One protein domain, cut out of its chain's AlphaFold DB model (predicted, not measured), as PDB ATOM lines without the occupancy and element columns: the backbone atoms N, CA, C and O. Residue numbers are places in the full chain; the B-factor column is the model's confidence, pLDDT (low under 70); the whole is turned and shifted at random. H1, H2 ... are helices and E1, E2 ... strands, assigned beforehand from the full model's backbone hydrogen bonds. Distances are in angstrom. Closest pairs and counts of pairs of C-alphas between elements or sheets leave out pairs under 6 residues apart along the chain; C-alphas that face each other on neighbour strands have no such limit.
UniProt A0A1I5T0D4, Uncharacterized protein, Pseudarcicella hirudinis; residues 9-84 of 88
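Overview. This is residues 9 to 84 of the 88 residues of an uncharacterized protein of Pseudarcicella hirudinis (UniProt A0A1I5T0D4). A loose head of three short helices, H1, H2 and H3, makes one end of this elongated model, and a thin two-strand hairpin with a wide loop makes the other. In the head, H1 and H3 meet at a slant, and H2 is set off to one side; from H3 a long link leads to the hairpin of E1 and E2, whose loop sticks out with residues 68 to 77. The printed part has 76 residues, with three named helices and then two named strands along the chain, H1 H2 H3 E1 E2; the sheet is E1 - E2, antiparallel. The class is mostly helix, though under half of the residues, 34 of 76, are in named elements. The whole is loose, with a radius of gyration of the C-alphas of 14.9 A, and spans 41 by 26 by 20 A.

Arrangement. H1, residues 9 to 18, touches H3, residues 38 to 49, which takes part with residues 38 to 42 alone. Their closest C-alphas, those of Lys 12 and Tyr 38, are 6.1 A apart. The two helices run the same way at a steep tilt of 48 degrees. H2, residues 21 to 26, touches no helix: it and H1 meet only through their link, and it is only just apart from H3, with the closest C-alphas 8.3 A apart. Strands E1, residues 62 to 64, and E2, residues 81 to 83, form a hairpin, antiparallel at 159 degrees between their directions. The C-alphas of Ser 63 and Val 82 face each other at 4.5 A; N 64 and O 81 are within hydrogen-bond range at 2.9 A, as are N 83 and O 62 at 2.8 A. H1 and H2 are apart from both strands, and H3 is apart from E2. In H1, H2 and H3, every O i to N i+4 pair is within hydrogen-bond range.

Along the chain. H1 begins at C-alpha 9, (-26.777, 17.356, 6.749), and is 14.4 A long from first to last C-alpha. H2 follows at residues 21 to 26. H3, the longest helix, covers residues 38 to 49 over 16.2 A and ends at C-alpha 49, (-19.050, -3.539, 7.792). E1 is at residues 62 to 64, and E2, residues 81 to 83, ends at C-alpha 83, (-14.525, 0.984, 22.390).

Size, cuts and confidence. The two C-alphas farthest apart, those of Glu 33 and Asn 76, are 42.6 A apart. The printed part has no cut. The link from H1 to H2 is tight, while those from H2 to H3, H3 to E1 and E1 to E2 are long, with 11, 12 and 16 residues. Residues 68 to 77 stand free. The mean pLDDT of the printed part is 86.7, and residues 68 to 69 are under 70.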
ATOM      1  N   ALA A   9     -27.711  16.574   5.949       91.50
ATOM      2  CA  ALA A   9     -26.777  17.356   6.749       91.50
ATOM      3  C   ALA A   9     -26.194  16.489   7.868       91.50
ATOM      4  O   ALA A   9     -24.973  16.473   8.037       91.50
ATOM      5  N   LEU A  10     -27.042  15.703   8.538       92.44
ATOM      6  CA  LEU A  10     -26.617  14.722   9.533       92.44
ATOM      7  C   LEU A  10     -25.656  13.697   8.926       92.44
ATOM      8  O   LEU A  10     -24.547  13.535   9.432       92.44
ATOM      9  N   LEU A  11     -26.025  13.091   7.788       94.00
ATOM     10  CA  LEU A  11     -25.165  12.127   7.096       94.00
ATOM     11  C   LEU A  11     -23.796  12.732   6.777       94.00
ATOM     12  O   LEU A  11     -22.756  12.129   7.023       94.00
ATOM     13  N   LYS A  12     -23.784  13.950   6.233       94.31
ATOM     14  CA  LYS A  12     -22.547  14.650   5.882       94.31
ATOM     15  C   LYS A  12     -21.662  14.909   7.098       94.31
ATOM     16  O   LYS A  12     -20.447  14.768   6.973       94.31
ATOM     17  N   SER A  13     -22.233  15.330   8.224       93.38
ATOM     18  CA  SER A  13     -21.480  15.563   9.461       93.38
ATOM     19  C   SER A  13     -20.915  14.252  10.003       93.38
ATOM     20  O   SER A  13     -19.706  14.157  10.195       93.38
ATOM     21  N   PHE A  14     -21.748  13.217  10.097       93.12
ATOM     22  CA  PHE A  14     -21.361  11.897  10.590       93.12
ATOM     23  C   PHE A  14     -20.240  11.268   9.752       93.12
ATOM     24  O   PHE A  14     -19.211  10.846  10.273       93.12
ATOM     25  N   MET A  15     -20.380  11.284   8.422       94.81
ATOM     26  CA  MET A  15     -19.359  10.751   7.516       94.81
ATOM     27  C   MET A  15     -18.038  11.517   7.611       94.81
ATOM     28  O   MET A  15     -16.977  10.923   7.468       94.81
ATOM     29  N   LYS A  16     -18.068  12.833   7.839       93.75
ATOM     30  CA  LYS A  16     -16.833  13.611   8.013       93.75
ATOM     31  C   LYS A  16     -16.121  13.298   9.324       93.75
ATOM     32  O   LYS A  16     -14.895  13.352   9.339       93.75
ATOM     33  N   GLU A  17     -16.882  13.034  10.376       93.38
ATOM     34  CA  GLU A  17     -16.368  12.775  11.716       93.38
ATOM     35  C   GLU A  17     -15.781  11.366  11.829       93.38
ATOM     36  O   GLU A  17     -14.617  11.214  12.190       93.38
ATOM     37  N   PHE A  18     -16.544  10.349  11.426       92.12
ATOM     38  CA  PHE A  18     -16.174   8.948  11.645       92.12
ATOM     39  C   PHE A  18     -15.537   8.270  10.427       92.12
ATOM     40  O   PHE A  18     -14.741   7.346  10.577       92.12
ATOM     41  N   PHE A  19     -15.825   8.742   9.209       93.44
ATOM     42  CA  PHE A  19     -15.351   8.120   7.963       93.44
ATOM     43  C   PHE A  19     -14.681   9.126   7.009       93.44
ATOM     44  O   PHE A  19     -15.105   9.287   5.856       93.44
ATOM     45  N   PRO A  20     -13.608   9.818   7.443       93.94
ATOM     46  CA  PRO A  20     -12.988  10.881   6.664       93.94
ATOM     47  C   PRO A  20     -12.467  10.376   5.313       93.94
ATOM     48  O   PRO A  20     -11.662   9.447   5.222       93.94
ATOM     49  N   PHE A  21     -12.888  11.052   4.238       93.31
ATOM     50  CA  PHE A  21     -12.650  10.602   2.863       93.31
ATOM     51  C   PHE A  21     -11.174  10.336   2.535       93.31
ATOM     52  O   PHE A  21     -10.864   9.387   1.819       93.31
ATOM     53  N   SER A  22     -10.256  11.178   3.018       91.62
ATOM     54  CA  SER A  22      -8.825  11.036   2.731       91.62
ATOM     55  C   SER A  22      -8.243   9.744   3.293       91.62
ATOM     56  O   SER A  22      -7.498   9.070   2.587       91.62
ATOM     57  N   GLU A  23      -8.598   9.397   4.529       92.50
ATOM     58  CA  GLU A  23      -8.086   8.209   5.216       92.50
ATOM     59  C   GLU A  23      -8.720   6.950   4.627       92.50
ATOM     60  O   GLU A  23      -8.014   6.036   4.209       92.50
ATOM     61  N   MET A  24     -10.042   6.961   4.440       91.81
ATOM     62  CA  MET A  24     -10.774   5.847   3.831       91.81
ATOM     63  C   MET A  24     -10.336   5.579   2.385       91.81
ATOM     64  O   MET A  24     -10.293   4.436   1.932       91.81
ATOM     65  N   ARG A  25      -9.945   6.620   1.642       92.62
ATOM     66  CA  ARG A  25      -9.365   6.458   0.305       92.62
ATOM     67  C   ARG A  25      -7.950   5.883   0.341       92.62
ATOM     68  O   ARG A  25      -7.624   5.073  -0.522       92.62
ATOM     69  N   LYS A  26      -7.098   6.290   1.291       90.69
ATOM     70  CA  LYS A  26      -5.762   5.685   1.464       90.69
ATOM     71  C   LYS A  26      -5.868   4.204   1.828       90.69
ATOM     72  O   LYS A  26      -5.093   3.410   1.313       90.69
ATOM     73  N   ALA A  27      -6.866   3.844   2.634       87.88
ATOM     74  CA  ALA A  27      -7.196   2.461   2.973       87.88
ATOM     75  C   ALA A  27      -7.786   1.654   1.794       87.88
ATOM     76  O   ALA A  27      -8.085   0.475   1.947       87.88
ATOM     77  N   GLY A  28      -7.981   2.268   0.619       90.38
ATOM     78  CA  GLY A  28      -8.535   1.610  -0.569       90.38
ATOM     79  C   GLY A  28     -10.049   1.390  -0.525       90.38
ATOM     80  O   GLY A  28     -10.601   0.775  -1.434       90.38
ATOM     81  N   LEU A  29     -10.731   1.909   0.498       92.12
ATOM     82  CA  LEU A  29     -12.163   1.707   0.691       92.12
ATOM     83  C   LEU A  29     -12.999   2.639  -0.198       92.12
ATOM     84  O   LEU A  29     -13.992   2.212  -0.787       92.12
ATOM     85  N   PHE A  30     -12.576   3.903  -0.328       95.50
ATOM     86  CA  PHE A  30     -13.242   4.906  -1.169       95.50
ATOM     87  C   PHE A  30     -12.507   5.163  -2.485       95.50
ATOM     88  O   PHE A  30     -11.281   5.281  -2.527       95.50
ATOM     89  N   THR A  31     -13.272   5.360  -3.562       93.94
ATOM     90  CA  THR A  31     -12.735   5.777  -4.863       93.94
ATOM     91  C   THR A  31     -12.726   7.302  -5.006       93.94
ATOM     92  O   THR A  31     -13.374   8.037  -4.259       93.94
ATOM     93  N   LYS A  32     -11.975   7.813  -5.993       93.44
ATOM     94  CA  LYS A  32     -11.937   9.253  -6.318       93.44
ATOM     95  C   LYS A  32     -13.321   9.813  -6.664       93.44
ATOM     96  O   LYS A  32     -13.603  10.957  -6.320       93.44
ATOM     97  N   GLU A  33     -14.147   9.014  -7.328       93.06
ATOM     98  CA  GLU A  33     -15.459   9.399  -7.861       93.06
ATOM     99  C   GLU A  33     -16.500   9.599  -6.759       93.06
ATOM    100  O   GLU A  33     -17.437  10.373  -6.912       93.06
ATOM    101  N   MET A  34     -16.293   8.972  -5.600       92.62
ATOM    102  CA  MET A  34     -17.177   9.105  -4.444       92.62
ATOM    103  C   MET A  34     -16.982  10.430  -3.696       92.62
ATOM    104  O   MET A  34     -17.715  10.718  -2.749       92.62
ATOM    105  N   LYS A  35     -15.993  11.254  -4.071       92.56
ATOM    106  CA  LYS A  35     -15.678  12.501  -3.364       92.56
ATOM    107  C   LYS A  35     -16.886  13.442  -3.360       92.56
ATOM    108  O   LYS A  35     -17.329  13.910  -4.400       92.56
ATOM    109  N   GLY A  36     -17.382  13.758  -2.165       91.25
ATOM    110  CA  GLY A  36     -18.551  14.624  -1.972       91.25
ATOM    111  C   GLY A  36     -19.904  13.920  -2.120       91.25
ATOM    112  O   GLY A  36     -20.913  14.502  -1.736       91.25
ATOM    113  N   ASN A  37     -19.932  12.670  -2.592       94.19
ATOM    114  CA  ASN A  37     -21.123  11.828  -2.573       94.19
ATOM    115  C   ASN A  37     -21.156  11.006  -1.276       94.19
ATOM    116  O   ASN A  37     -20.609   9.906  -1.202       94.19
ATOM    117  N   TYR A  38     -21.760  11.580  -0.236       94.56
ATOM    118  CA  TYR A  38     -21.814  10.965   1.091       94.56
ATOM    119  C   TYR A  38     -22.714   9.728   1.150       94.56
ATOM    120  O   TYR A  38     -22.404   8.820   1.908       94.56
ATOM    121  N   GLU A  39     -23.765   9.653   0.333       94.00
ATOM    122  CA  GLU A  39     -24.646   8.476   0.260       94.00
ATOM    123  C   GLU A  39     -23.879   7.271  -0.298       94.00
ATOM    124  O   GLU A  39     -23.836   6.222   0.335       94.00
ATOM    125  N   ALA A  40     -23.151   7.453  -1.406       94.00
ATOM    126  CA  ALA A  40     -22.319   6.389  -1.967       94.00
ATOM    127  C   ALA A  40     -21.201   5.953  -1.006       94.00
ATOM    128  O   ALA A  40     -20.899   4.766  -0.899       94.00
ATOM    129  N   GLN A  41     -20.574   6.908  -0.303       95.00
ATOM    130  CA  GLN A  41     -19.587   6.595   0.737       95.00
ATOM    131  C   GLN A  41     -20.217   5.768   1.857       95.00
ATOM    132  O   GLN A  41     -19.650   4.751   2.243       95.00
ATOM    133  N   ALA A  42     -21.393   6.170   2.332       94.50
ATOM    134  CA  ALA A  42     -22.098   5.489   3.402       94.50
ATOM    135  C   ALA A  42     -22.506   4.066   3.006       94.50
ATOM    136  O   ALA A  42     -22.218   3.131   3.743       94.50
ATOM    137  N   ASP A  43     -23.062   3.863   1.812       94.25
ATOM    138  CA  ASP A  43     -23.417   2.520   1.338       94.25
ATOM    139  C   ASP A  43     -22.196   1.610   1.178       94.25
ATOM    140  O   ASP A  43     -22.267   0.409   1.457       94.25
ATOM    141  N   LYS A  44     -21.043   2.169   0.794       94.50
ATOM    142  CA  LYS A  44     -19.788   1.415   0.740       94.50
ATOM    143  C   LYS A  44     -19.318   0.987   2.130       94.50
ATOM    144  O   LYS A  44     -18.881  -0.153   2.272       94.50
ATOM    145  N   ILE A  45     -19.423   1.870   3.127       93.69
ATOM    146  CA  ILE A  45     -19.135   1.540   4.531       93.69
ATOM    147  C   ILE A  45     -20.092   0.457   5.027       93.69
ATOM    148  O   ILE A  45     -19.631  -0.565   5.524       93.69
ATOM    149  N   CYS A  46     -21.400   0.636   4.832       92.81
ATOM    150  CA  CYS A  46     -22.420  -0.339   5.213       92.81
ATOM    151  C   CYS A  46     -22.142  -1.715   4.606       92.81
ATOM    152  O   CYS A  46     -22.125  -2.708   5.319       92.81
ATOM    153  N   THR A  47     -21.825  -1.774   3.310       93.00
ATOM    154  CA  THR A  47     -21.484  -3.035   2.631       93.00
ATOM    155  C   THR A  47     -20.226  -3.679   3.214       93.00
ATOM    156  O   THR A  47     -20.148  -4.899   3.318       93.00
ATOM    157  N   PHE A  48     -19.224  -2.875   3.572       90.88
ATOM    158  CA  PHE A  48     -17.958  -3.373   4.102       90.88
ATOM    159  C   PHE A  48     -18.079  -3.890   5.540       90.88
ATOM    160  O   PHE A  48     -17.468  -4.900   5.874       90.88
ATOM    161  N   LEU A  49     -18.866  -3.207   6.376       88.62
ATOM    162  CA  LEU A  49     -19.050  -3.539   7.792       88.62
ATOM    163  C   LEU A  49     -20.270  -4.434   8.057       88.62
ATOM    164  O   LEU A  49     -20.418  -4.938   9.164       88.62
ATOM    165  N   GLY A  50     -21.125  -4.652   7.053       88.62
ATOM    166  CA  GLY A  50     -22.361  -5.423   7.189       88.62
ATOM    167  C   GLY A  50     -23.484  -4.679   7.919       88.62
ATOM    168  O   GLY A  50     -24.346  -5.329   8.498       88.62
ATOM    169  N   TYR A  51     -23.470  -3.344   7.911       90.56
ATOM    170  CA  TYR A  51     -24.499  -2.521   8.557       90.56
ATOM    171  C   TYR A  51     -25.679  -2.258   7.631       90.56
ATOM    172  O   TYR A  51     -25.496  -2.104   6.418       90.56
ATOM    173  N   GLU A  52     -26.872  -2.093   8.200       89.81
ATOM    174  CA  GLU A  52     -27.979  -1.527   7.438       89.81
ATOM    175  C   GLU A  52     -27.725  -0.039   7.225       89.81
ATOM    176  O   GLU A  52     -27.797   0.413   6.090       89.81
ATOM    177  N   THR A  53     -27.328   0.718   8.253       91.50
ATOM    178  CA  THR A  53     -27.011   2.155   8.152       91.50
ATOM    179  C   THR A  53     -25.669   2.516   8.788       91.50
ATOM    180  O   THR A  53     -25.207   1.862   9.716       91.50
ATOM    181  N   VAL A  54     -25.030   3.602   8.335       91.25
ATOM    182  CA  VAL A  54     -23.768   4.060   8.956       91.25
ATOM    183  C   VAL A  54     -23.933   4.501  10.410       91.25
ATOM    184  O   VAL A  54     -22.945   4.522  11.131       91.25
ATOM    185  N   TYR A  55     -25.155   4.801  10.856       91.44
ATOM    186  CA  TYR A  55     -25.452   5.165  12.244       91.44
ATOM    187  C   TYR A  55     -25.450   3.965  13.203       91.44
ATOM    188  O   TYR A  55     -25.587   4.135  14.405       91.44
ATOM    189  N   GLU A  56     -25.279   2.741  12.703       89.25
ATOM    190  CA  GLU A  56     -24.977   1.598  13.569       89.25
ATOM    191  C   GLU A  56     -23.530   1.625  14.068       89.25
ATOM    192  O   GLU A  56     -23.197   0.952  15.048       89.25
ATOM    193  N   TYR A  57     -22.664   2.413  13.426       87.81
ATOM    194  CA  TYR A  57     -21.292   2.588  13.872       87.81
ATOM    195  C   TYR A  57     -21.263   3.164  15.291       87.81
ATOM    196  O   TYR A  57     -21.775   4.251  15.538       87.81
ATOM    197  N   GLY A  58     -20.653   2.422  16.217       83.75
ATOM    198  CA  GLY A  58     -20.565   2.811  17.625       83.75
ATOM    199  C   GLY A  58     -21.858   2.627  18.426       83.75
ATOM    200  O   GLY A  58     -21.887   3.032  19.579       83.75
ATOM    201  N   SER A  59     -22.905   2.008  17.857       86.25
ATOM    202  CA  SER A  59     -24.157   1.681  18.574       86.25
ATOM    203  C   SER A  59     -24.001   0.588  19.628       86.25
ATOM    204  O   SER A  59     -24.809   0.492  20.546       86.25
ATOM    205  N   ASN A  60     -22.965  -0.238  19.493       82.81
ATOM    206  CA  ASN A  60     -22.631  -1.295  20.430       82.81
ATOM    207  C   ASN A  60     -21.215  -1.075  20.951       82.81
ATOM    208  O   ASN A  60     -20.335  -0.635  20.207       82.81
ATOM    209  N   GLU A  61     -20.991  -1.452  22.206       84.50
ATOM    210  CA  GLU A  61     -19.643  -1.588  22.742       84.50
ATOM    211  C   GLU A  61     -18.894  -2.680  21.967       84.50
ATOM    212  O   GLU A  61     -19.397  -3.790  21.771       84.50
ATOM    213  N   VAL A  62     -17.678  -2.365  21.524       81.00
ATOM    214  CA  VAL A  62     -16.820  -3.314  20.813       81.00
ATOM    215  C   VAL A  62     -15.583  -3.590  21.647       81.00
ATOM    216  O   VAL A  62     -14.792  -2.694  21.929       81.00
ATOM    217  N   SER A  63     -15.381  -4.860  21.995       78.75
ATOM    218  CA  SER A  63     -14.137  -5.344  22.586       78.75
ATOM    219  C   SER A  63     -13.266  -5.978  21.502       78.75
ATOM    220  O   SER A  63     -13.684  -6.905  20.807       78.75
ATOM    221  N   CYS A  64     -12.049  -5.469  21.318       74.62
ATOM    222  CA  CYS A  64     -11.131  -5.974  20.302       74.62
ATOM    223  C   CYS A  64      -9.701  -6.129  20.826       74.62
ATOM    224  O   CYS A  64      -9.244  -5.420  21.723       74.62
ATOM    225  N   HIS A  65      -8.974  -7.085  20.247       75.62
ATOM    226  CA  HIS A  65      -7.537  -7.214  20.461       75.62
ATOM    227  C   HIS A  65      -6.802  -6.336  19.453       75.62
ATOM    228  O   HIS A  65      -6.761  -6.650  18.262       75.62
ATOM    229  N   ILE A  66      -6.194  -5.249  19.926       72.81
ATOM    230  CA  ILE A  66      -5.343  -4.410  19.081       72.81
ATOM    231  C   ILE A  66      -3.949  -5.035  19.032       72.81
ATOM    232  O   ILE A  66      -3.247  -5.128  20.039       72.81
ATOM    233  N   THR A  67      -3.554  -5.484  17.841       70.19
ATOM    234  CA  THR A  67      -2.186  -5.931  17.565       70.19
ATOM    235  C   THR A  67      -1.455  -4.826  16.817       70.19
ATOM    236  O   THR A  67      -1.929  -4.353  15.786       70.19
ATOM    237  N   TYR A  68      -0.294  -4.422  17.326       68.62
ATOM    238  CA  TYR A  68       0.551  -3.418  16.686       68.62
ATOM    239  C   TYR A  68       1.432  -4.107  15.646       68.62
ATOM    240  O   TYR A  68       2.154  -5.049  15.970       68.62
ATOM    241  N   THR A  69       1.358  -3.657  14.393       67.94
ATOM    242  CA  THR A  69       2.176  -4.202  13.298       67.94
ATOM    243  C   THR A  69       3.654  -3.857  13.461       67.94
ATOM    244  O   THR A  69       4.509  -4.615  13.015       67.94
ATOM    245  N   GLU A  70       3.955  -2.740  14.128       70.38
ATOM    246  CA  GLU A  70       5.301  -2.298  14.493       70.38
ATOM    247  C   GLU A  70       5.270  -1.610  15.870       70.38
ATOM    248  O   GLU A  70       4.311  -0.913  16.203       70.38
ATOM    249  N   GLY A  71       6.326  -1.788  16.673       71.12
ATOM    250  CA  GLY A  71       6.457  -1.192  18.009       71.12
ATOM    251  C   GLY A  71       6.071  -2.117  19.172       71.12
ATOM    252  O   GLY A  71       5.747  -3.290  18.991       71.12
ATOM    253  N   LYS A  72       6.164  -1.589  20.397       72.56
ATOM    254  CA  LYS A  72       5.685  -2.251  21.620       72.56
ATOM    255  C   LYS A  72       4.367  -1.612  22.032       72.56
ATOM    256  O   LYS A  72       4.207  -0.401  21.903       72.56
ATOM    257  N   ARG A  73       3.450  -2.426  22.552       72.12
ATOM    258  CA  ARG A  73       2.219  -1.929  23.166       72.12
ATOM    259  C   ARG A  73       2.544  -0.942  24.299       72.12
ATOM    260  O   ARG A  73       3.470  -1.237  25.058       72.12
ATOM    261  N   PRO A  74       1.807   0.176  24.428       78.88
ATOM    262  CA  PRO A  74       2.002   1.122  25.519       78.88
ATOM    263  C   PRO A  74       1.886   0.463  26.898       78.88
ATOM    264  O   PRO A  74       1.009  -0.374  27.134       78.88
ATOM    265  N   ASP A  75       2.763   0.864  27.820       74.06
ATOM    266  CA  ASP A  75       2.673   0.454  29.218       74.06
ATOM    267  C   ASP A  75       1.363   1.003  29.821       74.06
ATOM    268  O   ASP A  75       1.088   2.199  29.726       74.06
ATOM    269  N   ASN A  76       0.580   0.129  30.468       75.81
ATOM    270  CA  ASN A  76      -0.746   0.374  31.080       75.81
ATOM    271  C   ASN A  76      -1.998   0.269  30.185       75.81
ATOM    272  O   ASN A  76      -3.095   0.521  30.680       75.81
ATOM    273  N   GLU A  77      -1.907  -0.169  28.927       71.31
ATOM    274  CA  GLU A  77      -3.115  -0.551  28.170       71.31
ATOM    275  C   GLU A  77      -3.490  -2.022  28.411       71.31
ATOM    276  O   GLU A  77      -2.606  -2.871  28.520       71.31
ATOM    277  N   GLY A  78      -4.790  -2.339  28.501       72.31
ATOM    278  CA  GLY A  78      -5.332  -3.698  28.674       72.31
ATOM    279  C   GLY A  78      -5.225  -4.568  27.413       72.31
ATOM    280  O   GLY A  78      -5.009  -4.059  26.319       72.31
ATOM    281  N   PHE A  79      -5.280  -5.910  27.548       73.31
ATOM    282  CA  PHE A  79      -5.083  -6.821  26.391       73.31
ATOM    283  C   PHE A  79      -6.247  -6.829  25.412       73.31
ATOM    284  O   PHE A  79      -6.108  -7.220  24.253       73.31
ATOM    285  N   VAL A  80      -7.366  -6.330  25.897       77.56
ATOM    286  CA  VAL A  80      -8.557  -6.027  25.141       77.56
ATOM    287  C   VAL A  80      -8.741  -4.522  25.241       77.56
ATOM    288  O   VAL A  80      -8.707  -3.970  26.345       77.56
ATOM    289  N   THR A  81      -8.927  -3.877  24.098       80.06
ATOM    290  CA  THR A  81      -9.385  -2.494  24.023       80.06
ATOM    291  C   THR A  81     -10.898  -2.517  23.917       80.06
ATOM    292  O   THR A  81     -11.452  -3.233  23.082       80.06
ATOM    293  N   VAL A  82     -11.560  -1.757  24.784       81.19
ATOM    294  CA  VAL A  82     -13.012  -1.582  24.766       81.19
ATOM    295  C   VAL A  82     -13.303  -0.217  24.159       81.19
ATOM    296  O   VAL A  82     -12.865   0.805  24.685       81.19
ATOM    297  N   LEU A  83     -13.996  -0.213  23.026       81.06
ATOM    298  CA  LEU A  83     -14.525   0.984  22.390       81.06
ATOM    299  C   LEU A  83     -15.976   1.152  22.869       81.06
ATOM    300  O   LEU A  83     -16.801   0.295  22.536       81.06
ATOM    301  N   PRO A  84     -16.283   2.186  23.675       81.88
ATOM    302  CA  PRO A  84     -17.609   2.364  24.259       81.88
ATOM    303  C   PRO A  84     -18.651   2.769  23.209       81.88
ATOM    304  O   PRO A  84     -18.309   3.240  22.122       81.88
TER     305      PRO A  84